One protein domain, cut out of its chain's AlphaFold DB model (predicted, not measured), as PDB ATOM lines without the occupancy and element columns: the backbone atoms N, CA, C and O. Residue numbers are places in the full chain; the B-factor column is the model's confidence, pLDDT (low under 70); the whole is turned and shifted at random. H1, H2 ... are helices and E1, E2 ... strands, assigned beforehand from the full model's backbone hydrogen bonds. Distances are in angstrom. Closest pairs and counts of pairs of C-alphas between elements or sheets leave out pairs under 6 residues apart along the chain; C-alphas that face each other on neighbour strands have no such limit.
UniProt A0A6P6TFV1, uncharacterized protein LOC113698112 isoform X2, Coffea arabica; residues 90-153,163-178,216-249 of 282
ATOM      1  N   ALA A  90      86.434 163.673 145.024       71.19
ATOM      2  CA  ALA A  90      87.198 163.982 146.237       71.19
ATOM      3  C   ALA A  90      86.604 163.367 147.518       71.19
ATOM      4  O   ALA A  90      87.348 163.053 148.438       71.19
ATOM      5  N   GLU A  91      85.289 163.133 147.571       71.06
ATOM      6  CA  GLU A  91      84.635 162.464 148.707       71.06
ATOM      7  C   GLU A  91      85.060 160.990 148.836       71.06
ATOM      8  O   GLU A  91      85.052 160.416 149.921       71.06
ATOM      9  N   CYS A  92      85.471 160.383 147.722       73.50
ATOM     10  CA  CYS A  92      85.945 159.009 147.643       73.50
ATOM     11  C   CYS A  92      87.484 158.918 147.590       73.50
ATOM     12  O   CYS A  92      87.997 157.880 147.170       73.50
ATOM     13  N   SER A  93      88.224 159.974 147.961       71.25
ATOM     14  CA  SER A  93      89.698 160.045 147.876       71.25
ATOM     15  C   SER A  93      90.399 158.860 148.552       71.25
ATOM     16  O   SER A  93      91.351 158.314 148.002       71.25
ATOM     17  N   CYS A  94      89.863 158.402 149.685       69.75
ATOM     18  CA  CYS A  94      90.381 157.274 150.462       69.75
ATOM     19  C   CYS A  94      90.136 155.892 149.846       69.75
ATOM     20  O   CYS A  94      90.614 154.891 150.369       69.75
ATOM     21  N   ASN A  95      89.401 155.824 148.737       69.69
ATOM     22  CA  ASN A  95      89.108 154.590 148.022       69.69
ATOM     23  C   ASN A  95      89.718 154.680 146.615       69.69
ATOM     24  O   ASN A  95      89.048 155.132 145.668       69.69
ATOM     25  N   PRO A  96      91.002 154.301 146.455       70.81
ATOM     26  CA  PRO A  96      91.661 154.361 145.160       70.81
ATOM     27  C   PRO A  96      90.935 153.449 144.168       70.81
ATOM     28  O   PRO A  96      90.691 152.273 144.439       70.81
ATOM     29  N   VAL A  97      90.591 154.000 143.002       75.69
ATOM     30  CA  VAL A  97      89.944 153.237 141.932       75.69
ATOM     31  C   VAL A  97      90.986 152.424 141.186       75.69
ATOM     32  O   VAL A  97      92.009 152.939 140.735       75.69
ATOM     33  N   ARG A  98      90.687 151.144 141.004       82.94
ATOM     34  CA  ARG A  98      91.426 150.238 140.138       82.94
ATOM     35  C   ARG A  98      90.861 150.321 138.735       82.94
ATOM     36  O   ARG A  98      89.686 150.044 138.501       82.94
ATOM     37  N   LEU A  99      91.723 150.704 137.810       85.38
ATOM     38  CA  LEU A  99      91.394 150.719 136.397       85.38
ATOM     39  C   LEU A  99      91.633 149.328 135.824       85.38
ATOM     40  O   LEU A  99      92.674 148.720 136.082       85.38
ATOM     41  N   PHE A 100      90.673 148.827 135.057       89.06
ATOM     42  CA  PHE A 100      90.820 147.566 134.340       89.06
ATOM     43  C   PHE A 100      90.258 147.683 132.927       89.06
ATOM     44  O   PHE A 100      89.404 148.516 132.641       89.06
ATOM     45  N   ALA A 101      90.738 146.824 132.037       89.62
ATOM     46  CA  ALA A 101      90.172 146.659 130.711       89.62
ATOM     47  C   ALA A 101      89.888 145.177 130.490       89.62
ATOM     48  O   ALA A 101      90.698 144.322 130.851       89.62
ATOM     49  N   ILE A 102      88.734 144.882 129.903       90.25
ATOM     50  CA  ILE A 102      88.405 143.547 129.415       90.25
ATOM     51  C   ILE A 102      88.765 143.540 127.939       90.25
ATOM     52  O   ILE A 102      88.176 144.283 127.158       90.25
ATOM     53  N   LEU A 103      89.741 142.721 127.564       89.38
ATOM     54  CA  LEU A 103      90.111 142.524 126.171       89.38
ATOM     55  C   LEU A 103      89.547 141.192 125.703       89.38
ATOM     56  O   LEU A 103      89.869 140.145 126.261       89.38
ATOM     57  N   SER A 104      88.692 141.240 124.692       87.44
ATOM     58  CA  SER A 104      87.974 140.068 124.217       87.44
ATOM     59  C   SER A 104      87.905 140.051 122.694       87.44
ATOM     60  O   SER A 104      87.979 141.083 122.026       87.44
ATOM     61  N   MET A 105      87.773 138.858 122.122       82.06
ATOM     62  CA  MET A 105      87.288 138.720 120.751       82.06
ATOM     63  C   MET A 105      85.760 138.742 120.747       82.06
ATOM     64  O   MET A 105      85.109 138.539 121.780       82.06
ATOM     65  N   GLN A 106      85.181 138.955 119.572       74.56
ATOM     66  CA  GLN A 106      83.739 138.920 119.400       74.56
ATOM     67  C   GLN A 106      83.133 137.575 119.849       74.56
ATOM     68  O   GLN A 106      83.727 136.517 119.658       74.56
ATOM     69  N   ARG A 107      81.912 137.619 120.406       76.12
ATOM     70  CA  ARG A 107      81.116 136.433 120.798       76.12
ATOM     71  C   ARG A 107      81.781 135.539 121.855       76.12
ATOM     72  O   ARG A 107      81.433 134.374 121.977       76.12
ATOM     73  N   SER A 108      82.653 136.112 122.676       82.06
ATOM     74  CA  SER A 108      83.348 135.441 123.784       82.06
ATOM     75  C   SER A 108      82.544 135.352 125.092       82.06
ATOM     76  O   SER A 108      83.064 134.892 126.100       82.06
ATOM     77  N   GLY A 109      81.294 135.832 125.121       84.25
ATOM     78  CA  GLY A 109      80.509 135.941 126.362       84.25
ATOM     79  C   GLY A 109      80.897 137.137 127.242       84.25
ATOM     80  O   GLY A 109      80.425 137.258 128.371       84.25
ATOM     81  N   SER A 110      81.717 138.050 126.724       86.62
ATOM     82  CA  SER A 110      82.221 139.224 127.435       86.62
ATOM     83  C   SER A 110      81.129 140.184 127.922       86.62
ATOM     84  O   SER A 110      81.202 140.616 129.065       86.62
ATOM     85  N   GLY A 111      80.056 140.412 127.156       86.25
ATOM     86  CA  GLY A 111      78.911 141.206 127.631       86.25
ATOM     87  C   GLY A 111      78.162 140.557 128.810       86.25
ATOM     88  O   GLY A 111      77.705 141.237 129.735       86.25
ATOM     89  N   TRP A 112      78.088 139.220 128.844       88.38
ATOM     90  CA  TRP A 112      77.530 138.505 129.997       88.38
ATOM     91  C   TRP A 112      78.436 138.681 131.216       88.38
ATOM     92  O   TRP A 112      77.951 138.963 132.310       88.38
ATOM     93  N   PHE A 113      79.750 138.591 131.018       91.06
ATOM     94  CA  PHE A 113      80.736 138.807 132.070       91.06
ATOM     95  C   PHE A 113      80.753 140.259 132.576       91.06
ATOM     96  O   PHE A 113      80.827 140.495 133.777       91.06
ATOM     97  N   GLU A 114      80.602 141.242 131.693       89.88
ATOM     98  CA  GLU A 114      80.499 142.655 132.057       89.88
ATOM     99  C   GLU A 114      79.270 142.908 132.941       89.88
ATOM    100  O   GLU A 114      79.371 143.525 134.001       89.88
ATOM    101  N   THR A 115      78.105 142.390 132.540       87.88
ATOM    102  CA  THR A 115      76.882 142.513 133.351       87.88
ATOM    103  C   THR A 115      76.988 141.783 134.685       87.88
ATOM    104  O   THR A 115      76.454 142.270 135.679       87.88
ATOM    105  N   LEU A 116      77.712 140.662 134.724       90.38
ATOM    106  CA  LEU A 116      78.041 139.948 135.954       90.38
ATOM    107  C   LEU A 116      78.899 140.818 136.885       90.38
ATOM    108  O   LEU A 116      78.557 140.976 138.054       90.38
ATOM    109  N   LEU A 117      79.958 141.447 136.370       90.62
ATOM    110  CA  LEU A 117      80.800 142.375 137.131       90.62
ATOM    111  C   LEU A 117      80.017 143.592 137.632       90.62
ATOM    112  O   LEU A 117      80.158 143.973 138.788       90.62
ATOM    113  N   ASN A 118      79.149 144.165 136.798       88.50
ATOM    114  CA  ASN A 118      78.319 145.322 137.147       88.50
ATOM    115  C   ASN A 118      77.230 145.025 138.192       88.50
ATOM    116  O   ASN A 118      76.606 145.956 138.699       88.50
ATOM    117  N   SER A 119      76.991 143.756 138.539       88.81
ATOM    118  CA  SER A 119      76.159 143.416 139.701       88.81
ATOM    119  C   SER A 119      76.866 143.673 141.035       88.81
ATOM    120  O   SER A 119      76.204 143.813 142.064       88.81
ATOM    121  N   HIS A 120      78.196 143.791 141.014       87.00
ATOM    122  CA  HIS A 120      78.979 144.171 142.173       87.00
ATOM    123  C   HIS A 120      78.804 145.667 142.459       87.00
ATOM    124  O   HIS A 120      79.119 146.518 141.628       87.00
ATOM    125  N   VAL A 121      78.388 146.005 143.680       79.31
ATOM    126  CA  VAL A 121      78.059 147.385 144.098       79.31
ATOM    127  C   VAL A 121      79.200 148.396 143.912       79.31
ATOM    128  O   VAL A 121      78.965 149.590 143.736       79.31
ATOM    129  N   ASN A 122      80.435 147.896 143.896       82.75
ATOM    130  CA  ASN A 122      81.658 148.695 143.826       82.75
ATOM    131  C   ASN A 122      82.336 148.700 142.446       82.75
ATOM    132  O   ASN A 122      83.438 149.241 142.307       82.75
ATOM    133  N   VAL A 123      81.722 148.075 141.442       84.25
ATOM    134  CA  VAL A 123      82.268 147.985 140.084       84.25
ATOM    135  C   VAL A 123      81.433 148.830 139.136       84.25
ATOM    136  O   VAL A 123      80.210 148.859 139.206       84.25
ATOM    137  N   SER A 124      82.116 149.525 138.232       83.62
ATOM    138  CA  SER A 124      81.504 150.219 137.105       83.62
ATOM    139  C   SER A 124      82.282 149.887 135.838       83.62
ATOM    140  O   SER A 124      83.247 150.567 135.489       83.62
ATOM    141  N   SER A 125      81.852 148.850 135.135       85.25
ATOM    142  CA  SER A 125      82.318 148.509 133.795       85.25
ATOM    143  C   SER A 125      81.413 149.139 132.738       85.25
ATOM    144  O   SER A 125      80.196 149.172 132.905       85.25
ATOM    145  N   ASN A 126      82.010 149.654 131.667       82.19
ATOM    146  CA  ASN A 126      81.293 150.249 130.546       82.19
ATOM    147  C   ASN A 126      81.715 149.562 129.239       82.19
ATOM    148  O   ASN A 126      82.794 149.820 128.699       82.19
ATOM    149  N   GLY A 127      80.868 148.679 128.732       75.88
ATOM    150  CA  GLY A 127      81.078 147.961 127.487       75.88
ATOM    151  C   GLY A 127      80.941 148.857 126.261       75.88
ATOM    152  O   GLY A 127      80.261 149.884 126.280       75.88
ATOM    153  N   GLU A 128      81.621 148.469 125.182       74.69
ATOM    154  CA  GLU A 128      81.434 149.030 123.837       74.69
ATOM    155  C   GLU A 128      81.577 150.560 123.722       74.69
ATOM    156  O   GLU A 128      81.124 151.157 122.744       74.69
ATOM    157  N   ILE A 129      82.257 151.231 124.661       76.25
ATOM    158  CA  ILE A 129      82.419 152.695 124.625       76.25
ATOM    159  C   ILE A 129      83.014 153.154 123.289       76.25
ATOM    160  O   ILE A 129      82.629 154.207 122.779       76.25
ATOM    161  N   PHE A 130      83.913 152.357 122.712       76.19
ATOM    162  CA  PHE A 130      84.618 152.637 121.462       76.19
ATOM    163  C   PHE A 130      83.963 152.016 120.218       76.19
ATOM    164  O   PHE A 130      84.582 151.982 119.154       76.19
ATOM    165  N   SER A 131      82.716 151.540 120.312       72.00
ATOM    166  CA  SER A 131      81.951 151.109 119.133       72.00
ATOM    167  C   SER A 131      81.671 152.283 118.190       72.00
ATOM    168  O   SER A 131      81.748 152.145 116.968       72.00
ATOM    169  N   VAL A 132      81.441 153.465 118.769       79.81
ATOM    170  CA  VAL A 132      81.213 154.720 118.055       79.81
ATOM    171  C   VAL A 132      82.516 155.205 117.425       79.81
ATOM    172  O   VAL A 132      83.457 155.572 118.134       79.81
ATOM    173  N   LYS A 133      82.543 155.287 116.087       79.50
ATOM    174  CA  LYS A 133      83.716 155.717 115.306       79.50
ATOM    175  C   LYS A 133      84.345 157.000 115.862       79.50
ATOM    176  O   LYS A 133      85.539 156.992 116.140       79.50
ATOM    177  N   GLY A 134      83.531 158.019 116.152       82.12
ATOM    178  CA  GLY A 134      83.972 159.310 116.702       82.12
ATOM    179  C   GLY A 134      84.831 159.227 117.966       82.12
ATOM    180  O   GLY A 134      85.761 160.009 118.145       82.12
ATOM    181  N   ARG A 135      84.582 158.237 118.831       79.81
ATOM    182  CA  ARG A 135      85.332 158.054 120.086       79.81
ATOM    183  C   ARG A 135      86.700 157.402 119.882       79.81
ATOM    184  O   ARG A 135      87.541 157.481 120.770       79.81
ATOM    185  N   ARG A 136      86.938 156.790 118.717       82.44
ATOM    186  CA  ARG A 136      88.192 156.110 118.351       82.44
ATOM    187  C   ARG A 136      88.868 156.676 117.100       82.44
ATOM    188  O   ARG A 136      89.762 156.040 116.555       82.44
ATOM    189  N   GLU A 137      88.440 157.844 116.627       86.00
ATOM    190  CA  GLU A 137      88.978 158.466 115.408       86.00
ATOM    191  C   GLU A 137      90.472 158.785 115.508       86.00
ATOM    192  O   GLU A 137      91.201 158.655 114.529       86.00
ATOM    193  N   ASN A 138      90.933 159.210 116.684       89.50
ATOM    194  CA  ASN A 138      92.332 159.517 116.947       89.50
ATOM    195  C   ASN A 138      92.638 159.407 118.450       89.50
ATOM    196  O   ASN A 138      91.730 159.310 119.280       89.50
ATOM    197  N   ALA A 139      93.926 159.463 118.799       83.31
ATOM    198  CA  ALA A 139      94.386 159.354 120.182       83.31
ATOM    199  C   ALA A 139      93.763 160.414 121.108       83.31
ATOM    200  O   ALA A 139      93.439 160.088 122.243       83.31
ATOM    201  N   SER A 140      93.525 161.643 120.630       86.12
ATOM    202  CA  SER A 140      92.878 162.694 121.431       86.12
ATOM    203  C   SER A 140      91.408 162.381 121.723       86.12
ATOM    204  O   SER A 140      90.947 162.593 122.841       86.12
ATOM    205  N   SER A 141      90.662 161.845 120.755       83.88
ATOM    206  CA  SER A 141      89.282 161.395 120.977       83.88
ATOM    207  C   SER A 141      89.220 160.245 121.982       83.88
ATOM    208  O   SER A 141      88.340 160.232 122.846       83.88
ATOM    209  N   ILE A 142      90.181 159.316 121.910       80.62
ATOM    210  CA  ILE A 142      90.291 158.200 122.853       80.62
ATOM    211  C   ILE A 142      90.600 158.731 124.251       80.62
ATOM    212  O   ILE A 142      89.862 158.422 125.180       80.62
ATOM    213  N   THR A 143      91.625 159.573 124.411       80.81
ATOM    214  CA  THR A 143      91.998 160.108 125.728       80.81
ATOM    215  C   THR A 143      90.901 160.976 126.325       80.81
ATOM    216  O   THR A 143      90.620 160.816 127.500       80.81
ATOM    217  N   LYS A 144      90.200 161.804 125.539       81.06
ATOM    218  CA  LYS A 144      89.020 162.556 126.013       81.06
ATOM    219  C   LYS A 144      87.893 161.639 126.480       81.06
ATOM    220  O   LYS A 144      87.208 161.936 127.454       81.06
ATOM    221  N   THR A 145      87.676 160.532 125.774       80.88
ATOM    222  CA  THR A 145      86.656 159.550 126.150       80.88
ATOM    223  C   THR A 145      87.047 158.834 127.441       80.88
ATOM    224  O   THR A 145      86.219 158.713 128.338       80.88
ATOM    225  N   LEU A 146      88.307 158.408 127.558       76.88
ATOM    226  CA  LEU A 146      88.841 157.773 128.761       76.88
ATOM    227  C   LEU A 146      88.843 158.729 129.952       76.88
ATOM    228  O   LEU A 146      88.389 158.341 131.019       76.88
ATOM    229  N   ASP A 147      89.272 159.974 129.761       73.12
ATOM    230  CA  ASP A 147      89.228 161.016 130.786       73.12
ATOM    231  C   ASP A 147      87.793 161.203 131.278       73.12
ATOM    232  O   ASP A 147      87.525 161.107 132.466       73.12
ATOM    233  N   ARG A 148      86.809 161.285 130.379       71.19
ATOM    234  CA  ARG A 148      85.401 161.353 130.787       71.19
ATOM    235  C   ARG A 148      84.924 160.122 131.575       71.19
ATOM    236  O   ARG A 148      84.142 160.267 132.512       71.19
ATOM    237  N   VAL A 149      85.339 158.918 131.182       71.25
ATOM    238  CA  VAL A 149      84.926 157.654 131.827       71.25
ATOM    239  C   VAL A 149      85.600 157.468 133.186       71.25
ATOM    240  O   VAL A 149      84.963 156.974 134.116       71.25
ATOM    241  N   TYR A 150      86.860 157.877 133.317       67.19
ATOM    242  CA  TYR A 150      87.676 157.658 134.510       67.19
ATOM    243  C   TYR A 150      87.656 158.820 135.500       67.19
ATOM    244  O   TYR A 150      87.721 158.580 136.703       67.19
ATOM    245  N   ASN A 151      87.524 160.058 135.023       60.00
ATOM    246  CA  ASN A 151      87.545 161.254 135.862       60.00
ATOM    247  C   ASN A 151      86.213 161.482 136.600       60.00
ATOM    248  O   ASN A 151      86.183 162.229 137.563       60.00
ATOM    249  N   LEU A 152      85.120 160.812 136.202       59.03
ATOM    250  CA  LEU A 152      83.838 160.722 136.928       59.03
ATOM    251  C   LEU A 152      83.351 161.984 137.681       59.03
ATOM    252  O   LEU A 152      82.631 161.857 138.664       59.03
ATOM    253  N   ASP A 153      83.637 163.173 137.164       50.75
ATOM    254  CA  ASP A 153      83.024 164.446 137.534       50.75
ATOM    255  C   ASP A 153      82.531 165.074 136.226       50.75
ATOM    256  O   ASP A 153      83.299 165.788 135.599       50.75
ATOM    257  N   CYS A 163      80.639 154.838 146.333       73.75
ATOM    258  CA  CYS A 163      81.943 155.041 145.694       73.75
ATOM    259  C   CYS A 163      82.387 153.769 144.943       73.75
ATOM    260  O   CYS A 163      82.404 152.679 145.509       73.75
ATOM    261  N   SER A 164      82.777 153.899 143.672       74.38
ATOM    262  CA  SER A 164      83.333 152.783 142.892       74.38
ATOM    263  C   SER A 164      84.790 152.512 143.275       74.38
ATOM    264  O   SER A 164      85.555 153.457 143.479       74.38
ATOM    265  N   ALA A 165      85.179 151.238 143.291       75.06
ATOM    266  CA  ALA A 165      86.556 150.795 143.506       75.06
ATOM    267  C   ALA A 165      87.200 150.137 142.301       75.06
ATOM    268  O   ALA A 165      88.423 150.117 142.223       75.06
ATOM    269  N   ALA A 166      86.412 149.650 141.347       76.88
ATOM    270  CA  ALA A 166      86.933 149.254 140.053       76.88
ATOM    271  C   ALA A 166      86.121 149.918 138.946       76.88
ATOM    272  O   ALA A 166      84.892 149.839 138.926       76.88
ATOM    273  N   VAL A 167      86.815 150.587 138.032       79.25
ATOM    274  CA  VAL A 167      86.209 151.186 136.844       79.25
ATOM    275  C   VAL A 167      86.925 150.627 135.636       79.25
ATOM    276  O   VAL A 167      88.154 150.654 135.569       79.25
ATOM    277  N   GLY A 168      86.162 150.118 134.683       80.00
ATOM    278  CA  GLY A 168      86.743 149.520 133.500       80.00
ATOM    279  C   GLY A 168      85.873 149.661 132.277       80.00
ATOM    280  O   GLY A 168      84.772 150.215 132.315       80.00
ATOM    281  N   PHE A 169      86.405 149.174 131.169       80.75
ATOM    282  CA  PHE A 169      85.675 149.092 129.920       80.75
ATOM    283  C   PHE A 169      85.997 147.799 129.193       80.75
ATOM    284  O   PHE A 169      87.035 147.171 129.417       80.75
ATOM    285  N   GLU A 170      85.103 147.435 128.287       81.62
ATOM    286  CA  GLU A 170      85.322 146.327 127.374       81.62
ATOM    287  C   GLU A 170      85.850 146.829 126.030       81.62
ATOM    288  O   GLU A 170      85.284 147.739 125.415       81.62
ATOM    289  N   TRP A 171      86.931 146.212 125.564       75.62
ATOM    290  CA  TRP A 171      87.484 146.402 124.236       75.62
ATOM    291  C   TRP A 171      87.356 145.114 123.430       75.62
ATOM    292  O   TRP A 171      88.081 144.144 123.662       75.62
ATOM    293  N   MET A 172      86.463 145.128 122.442       68.88
ATOM    294  CA  MET A 172      86.322 144.023 121.500       68.88
ATOM    295  C   MET A 172      87.289 144.170 120.327       68.88
ATOM    296  O   MET A 172      87.344 145.208 119.658       68.88
ATOM    297  N   LEU A 173      88.016 143.097 120.040       62.22
ATOM    298  CA  LEU A 173      88.810 142.939 118.832       62.22
ATOM    299  C   LEU A 173      87.911 142.416 117.705       62.22
ATOM    300  O   LEU A 173      87.323 141.345 117.836       62.22
ATOM    301  N   ASN A 174      87.864 143.167 116.598       58.03
ATOM    302  CA  ASN A 174      87.053 142.926 115.396       58.03
ATOM    303  C   ASN A 174      85.531 143.021 115.632       58.03
ATOM    304  O   ASN A 174      84.947 142.319 116.450       58.03
ATOM    305  N   GLN A 175      84.875 143.925 114.899       55.59
ATOM    306  CA  GLN A 175      83.428 144.137 114.990       55.59
ATOM    307  C   GLN A 175      82.695 143.245 113.988       55.59
ATOM    308  O   GLN A 175      83.036 143.257 112.807       55.59
ATOM    309  N   ALA A 176      81.637 142.568 114.428       52.59
ATOM    310  CA  ALA A 176      80.574 142.131 113.531       52.59
ATOM    311  C   ALA A 176      79.211 142.248 114.223       52.59
ATOM    312  O   ALA A 176      79.100 142.211 115.451       52.59
ATOM    313  N   GLU A 177      78.171 142.411 113.418       46.53
ATOM    314  CA  GLU A 177      76.809 142.652 113.869       46.53
ATOM    315  C   GLU A 177      75.869 141.613 113.258       46.53
ATOM    316  O   GLU A 177      76.049 141.171 112.122       46.53
ATOM    317  N   THR A 178      74.813 141.309 114.012       53.09
ATOM    318  CA  THR A 178      73.707 140.384 113.727       53.09
ATOM    319  C   THR A 178      73.964 138.934 114.142       53.09
ATOM    320  O   THR A 178      75.064 138.413 113.998       53.09
ATOM    321  N   ILE A 216      93.683 135.407 132.420       91.81
ATOM    322  CA  ILE A 216      93.002 134.783 131.280       91.81
ATOM    323  C   ILE A 216      91.746 134.098 131.806       91.81
ATOM    324  O   ILE A 216      91.820 133.312 132.751       91.81
ATOM    325  N   LEU A 217      90.604 134.405 131.197       91.38
ATOM    326  CA  LEU A 217      89.308 133.855 131.574       91.38
ATOM    327  C   LEU A 217      88.661 133.208 130.353       91.38
ATOM    328  O   LEU A 217      88.579 133.828 129.293       91.38
ATOM    329  N   TYR A 218      88.169 131.988 130.536       88.56
ATOM    330  CA  TYR A 218      87.310 131.309 129.576       88.56
ATOM    331  C   TYR A 218      85.875 131.368 130.082       88.56
ATOM    332  O   TYR A 218      85.608 131.156 131.267       88.56
ATOM    333  N   TYR A 219      84.942 131.687 129.192       86.75
ATOM    334  CA  TYR A 219      83.529 131.813 129.537       86.75
ATOM    335  C   TYR A 219      82.981 130.516 130.146       86.75
ATOM    336  O   TYR A 219      82.242 130.532 131.127       86.75
ATOM    337  N   GLU A 220      83.418 129.388 129.603       83.38
ATOM    338  CA  GLU A 220      83.057 128.040 130.008       83.38
ATOM    339  C   GLU A 220      83.477 127.770 131.456       83.38
ATOM    340  O   GLU A 220      82.689 127.230 132.233       83.38
ATOM    341  N   ASP A 221      84.670 128.225 131.848       88.06
ATOM    342  CA  ASP A 221      85.174 128.094 133.216       88.06
ATOM    343  C   ASP A 221      84.379 128.962 134.192       88.06
ATOM    344  O   ASP A 221      84.070 128.519 135.296       88.06
ATOM    345  N   LEU A 222      84.003 130.180 133.787       88.88
ATOM    346  CA  LEU A 222      83.204 131.093 134.612       88.88
ATOM    347  C   LEU A 222      81.783 130.567 134.860       88.88
ATOM    348  O   LEU A 222      81.208 130.813 135.921       88.88
ATOM    349  N   VAL A 223      81.214 129.851 133.886       83.88
ATOM    350  CA  VAL A 223      79.875 129.257 133.992       83.88
ATOM    351  C   VAL A 223      79.907 127.943 134.775       83.88
ATOM    352  O   VAL A 223      79.046 127.732 135.630       83.88
ATOM    353  N   LYS A 224      80.885 127.066 134.510       84.75
ATOM    354  CA  LYS A 224      80.991 125.745 135.156       84.75
ATOM    355  C   LYS A 224      81.543 125.834 136.578       84.75
ATOM    356  O   LYS A 224      81.100 125.090 137.450       84.75
ATOM    357  N   ASN A 225      82.484 126.743 136.829       86.00
ATOM    358  CA  ASN A 225      83.171 126.863 138.106       86.00
ATOM    359  C   ASN A 225      83.055 128.274 138.698       86.00
ATOM    360  O   ASN A 225      83.864 129.166 138.430       86.00
ATOM    361  N   ARG A 226      82.094 128.452 139.612       81.12
ATOM    362  CA  ARG A 226      81.889 129.733 140.306       81.12
ATOM    363  C   ARG A 226      83.089 130.196 141.131       81.12
ATOM    364  O   ARG A 226      83.185 131.393 141.385       81.12
ATOM    365  N   THR A 227      84.025 129.320 141.512       86.88
ATOM    366  CA  THR A 227      85.223 129.768 142.243       86.88
ATOM    367  C   THR A 227      86.101 130.681 141.391       86.88
ATOM    368  O   THR A 227      86.757 131.560 141.933       86.88
ATOM    369  N   LYS A 228      86.032 130.594 140.055       90.44
ATOM    370  CA  LYS A 228      86.730 131.532 139.163       90.44
ATOM    371  C   LYS A 228      86.262 132.978 139.307       90.44
ATOM    372  O   LYS A 228      87.030 133.895 139.037       90.44
ATOM    373  N   LEU A 229      85.040 133.210 139.787       90.62
ATOM    374  CA  LEU A 229      84.559 134.560 140.096       90.62
ATOM    375  C   LEU A 229      85.179 135.125 141.378       90.62
ATOM    376  O   LEU A 229      85.246 136.344 141.528       90.62
ATOM    377  N   VAL A 230      85.658 134.265 142.281       90.69
ATOM    378  CA  VAL A 230      86.461 134.681 143.438       90.69
ATOM    379  C   VAL A 230      87.819 135.184 142.950       90.69
ATOM    380  O   VAL A 230      88.185 136.305 143.292       90.69
ATOM    381  N   ASP A 231      88.485 134.439 142.058       92.06
ATOM    382  CA  ASP A 231      89.764 134.847 141.450       92.06
ATOM    383  C   ASP A 231      89.648 136.223 140.762       92.06
ATOM    384  O   ASP A 231      90.544 137.059 140.864       92.06
ATOM    385  N   VAL A 232      88.526 136.491 140.080       93.06
ATOM    386  CA  VAL A 232      88.253 137.784 139.425       93.06
ATOM    387  C   VAL A 232      88.068 138.914 140.439       93.06
ATOM    388  O   VAL A 232      88.637 139.996 140.268       93.06
ATOM    389  N   GLN A 233      87.285 138.686 141.496       91.31
ATOM    390  CA  GLN A 233      87.069 139.687 142.543       91.31
ATOM    391  C   GLN A 233      88.373 139.982 143.292       91.31
ATOM    392  O   GLN A 233      88.719 141.149 143.467       91.31
ATOM    393  N   GLU A 234      89.168 138.963 143.618       90.06
ATOM    394  CA  GLU A 234      90.505 139.132 144.193       90.06
ATOM    395  C   GLU A 234      91.452 139.848 143.220       90.06
ATOM    396  O   GLU A 234      92.209 140.743 143.614       90.06
ATOM    397  N   PHE A 235      91.376 139.530 141.923       91.38
ATOM    398  CA  PHE A 235      92.185 140.187 140.904       91.38
ATOM    399  C   PHE A 235      91.949 141.705 140.886       91.38
ATOM    400  O   PHE A 235      92.913 142.483 140.835       91.38
ATOM    401  N   LEU A 236      90.679 142.105 140.985       89.19
ATOM    402  CA  LEU A 236      90.217 143.490 141.072       89.19
ATOM    403  C   LEU A 236      90.294 144.070 142.496       89.19
ATOM    404  O   LEU A 236      90.008 145.249 142.673       89.19
ATOM    405  N   LYS A 237      90.717 143.277 143.488       85.25
ATOM    406  CA  LYS A 237      90.735 143.593 144.927       85.25
ATOM    407  C   LYS A 237      89.401 144.126 145.448       85.25
ATOM    408  O   LYS A 237      89.343 145.160 146.113       85.25
ATOM    409  N   LEU A 238      88.340 143.423 145.094       82.31
ATOM    410  CA  LEU A 238      86.984 143.689 145.536       82.31
ATOM    411  C   LEU A 238      86.640 142.811 146.746       82.31
ATOM    412  O   LEU A 238      87.185 141.710 146.867       82.31
ATOM    413  N   PRO A 239      85.729 143.271 147.619       82.75
ATOM    414  CA  PRO A 239      85.081 142.389 148.582       82.75
ATOM    415  C   PRO A 239      84.403 141.224 147.848       82.75
ATOM    416  O   PRO A 239      83.899 141.392 146.741       82.75
ATOM    417  N   LEU A 240      84.400 140.031 148.445       86.19
ATOM    418  CA  LEU A 240      83.735 138.881 147.838       86.19
ATOM    419  C   LEU A 240      82.219 139.006 147.967       86.19
ATOM    420  O   LEU A 240      81.681 139.054 149.070       86.19
ATOM    421  N   MET A 241      81.536 138.980 146.831       84.69
ATOM    422  CA  MET A 241      80.083 139.012 146.738       84.69
ATOM    423  C   MET A 241      79.585 137.972 145.729       84.69
ATOM    424  O   MET A 241      80.300 137.568 144.806       84.69
ATOM    425  N   GLU A 242      78.330 137.544 145.883       87.50
ATOM    426  CA  GLU A 242      77.645 136.815 144.819       87.50
ATOM    427  C   GLU A 242      77.341 137.741 143.640       87.50
ATOM    428  O   GLU A 242      76.621 138.734 143.765       87.50
ATOM    429  N   LEU A 243      77.869 137.381 142.471       89.38
ATOM    430  CA  LEU A 243      77.620 138.100 141.230       89.38
ATOM    431  C   LEU A 243      76.462 137.461 140.466       89.38
ATOM    432  O   LEU A 243      76.346 136.236 140.382       89.38
ATOM    433  N   THR A 244      75.622 138.292 139.857       88.50
ATOM    434  CA  THR A 244      74.484 137.841 139.048       88.50
ATOM    435  C   THR A 244      74.449 138.557 137.704       88.50
ATOM    436  O   THR A 244      74.768 139.735 137.601       88.50
ATOM    437  N   SER A 245      74.055 137.851 136.647       86.25
ATOM    438  CA  SER A 245      73.804 138.455 135.337       86.25
ATOM    439  C   SER A 245      72.382 138.144 134.900       86.25
ATOM    440  O   SER A 245      71.887 137.032 135.079       86.25
ATOM    441  N   ARG A 246      71.718 139.144 134.318       77.75
ATOM    442  CA  ARG A 246      70.401 138.986 133.684       77.75
ATOM    443  C   ARG A 246      70.511 138.555 132.223       77.75
ATOM    444  O   ARG A 246      69.493 138.245 131.610       77.75
ATOM    445  N   GLN A 247      71.716 138.571 131.652       80.19
ATOM    446  CA  GLN A 247      71.926 138.119 130.285       80.19
ATOM    447  C   GLN A 247      71.852 136.596 130.223       80.19
ATOM    448  O   GLN A 247      72.362 135.885 131.089       80.19
ATOM    449  N   VAL A 248      71.223 136.098 129.166       72.25
ATOM    450  CA  VAL A 248      71.071 134.669 128.905       72.25
ATOM    451  C   VAL A 248      71.810 134.302 127.629       72.25
ATOM    452  O   VAL A 248      71.871 135.089 126.682       72.25
ATOM    453  N   LYS A 249      72.355 133.085 127.587       76.00
ATOM    454  CA  LYS A 249      72.970 132.542 126.376       76.00
ATOM    455  C   LYS A 249      71.935 132.507 125.244       76.00
ATOM    456  O   LYS A 249      70.832 131.990 125.426       76.00
TER     457      LYS A 249
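What this domain is: This is residues 90 to 153, 163 to 178 and 216 to 249 of the 282 residues of the protein "uncharacterized protein LOC113698112 isoform X2" of Coffea arabica (UniProt A0A6P6TFV1). A small three-strand parallel sheet forms a slab in the middle of the domain, with H1 packed lengthwise over E3. H2 and H3 lie at one end of the domain, where H3 grazes the sheet with residues 146 to 150, and H4 and H5 lie at the other end, beyond H1. The printed part has 114 residues, with five named helices and three named strands in the order E1, H1, E2, H2, H3, E3, H4, H5; the sheet runs E1, E3, E2, and the class is mixed, helices and strands. The whole is compact, with a radius of gyration of the C-alphas of 14.9 A and spans of 43 by 41 by 23 A.

Where its parts are: E1, residues 98 to 105, begins at C-alpha 98 (91.426, 150.238, 140.138) and is 22.9 A long. H1 is residues 110 to 117, 10.3 A long, and E2 is residues 123 to 126. H2, residues 133 to 136, is followed by the longest helix, H3, residues 139 to 151, 17.2 A long. E3, residues 166 to 173, is 22.2 A long and begins at C-alpha 166 (86.933, 149.254, 140.053). H4 is residues 219 to 224. H5, residues 227 to 235, is 12.6 A long and ends at C-alpha 235 (92.185, 140.187, 140.904).

How they stand to each other: In the sheet E3 is the inner strand, and E1 and E2 are edge strands. E1 and E3 are parallel at 20 degrees, with N 102 and O 169 2.9 A apart, within hydrogen-bond range. E3 and E2 are parallel at 30 degrees, with N 124 and O 166 2.9 A apart, also within range. H1 is on the sheet at a height of 8.7 A, over E3 and along the strands, at 1 degree to E3 on the local plane; the closest C-alphas of H1 and E3 are those of Glu 114 and Glu 170, 7.7 A apart. E1, H1 and E2 form a split strand-helix-strand unit, two parallel strands with a helix between them in the chain and E3 between them in the sheet; its crossover is right-handed. The closest C-alphas of H3 and E3 are those of Tyr 150 and Val 167, 7.0 A apart. H2 and H3 touch only at the corner, closest at the C-alphas of Arg 135 and Ser 141, 5.2 A. H4 and H5 only just touch, only at the corner, with 3 pairs of C-alphas within 8 A, the closest being those of Leu 222 and Lys 228, 5.8 A. H1 and H4 are close but not clearly touching, closest at the C-alphas of Ser 110 and Tyr 219, 7.8 A. H1 and H5 are near each other, with 5 pairs of C-alphas within 10 A. Every O i to N i+4 pair is within hydrogen-bond range in H1, H3, H4 and H5; H2 is too short for such a pair.

The domain as a whole: The two C-alphas farthest apart are those of Cys 94 and Thr 178, 43.7 A. Residues 154 to 162 are not printed, with 12.5 A between C-alphas 153 and 163, and residues 179 to 215 are not printed, with 26.7 A between C-alphas 178 and 216. Of the links that are printed whole, none is long. Residues 236 to 249 hold no named element. The mean pLDDT of the printed part is 80.3, and residues 94 to 95, 150 to 153 and 172 to 178 are under 70.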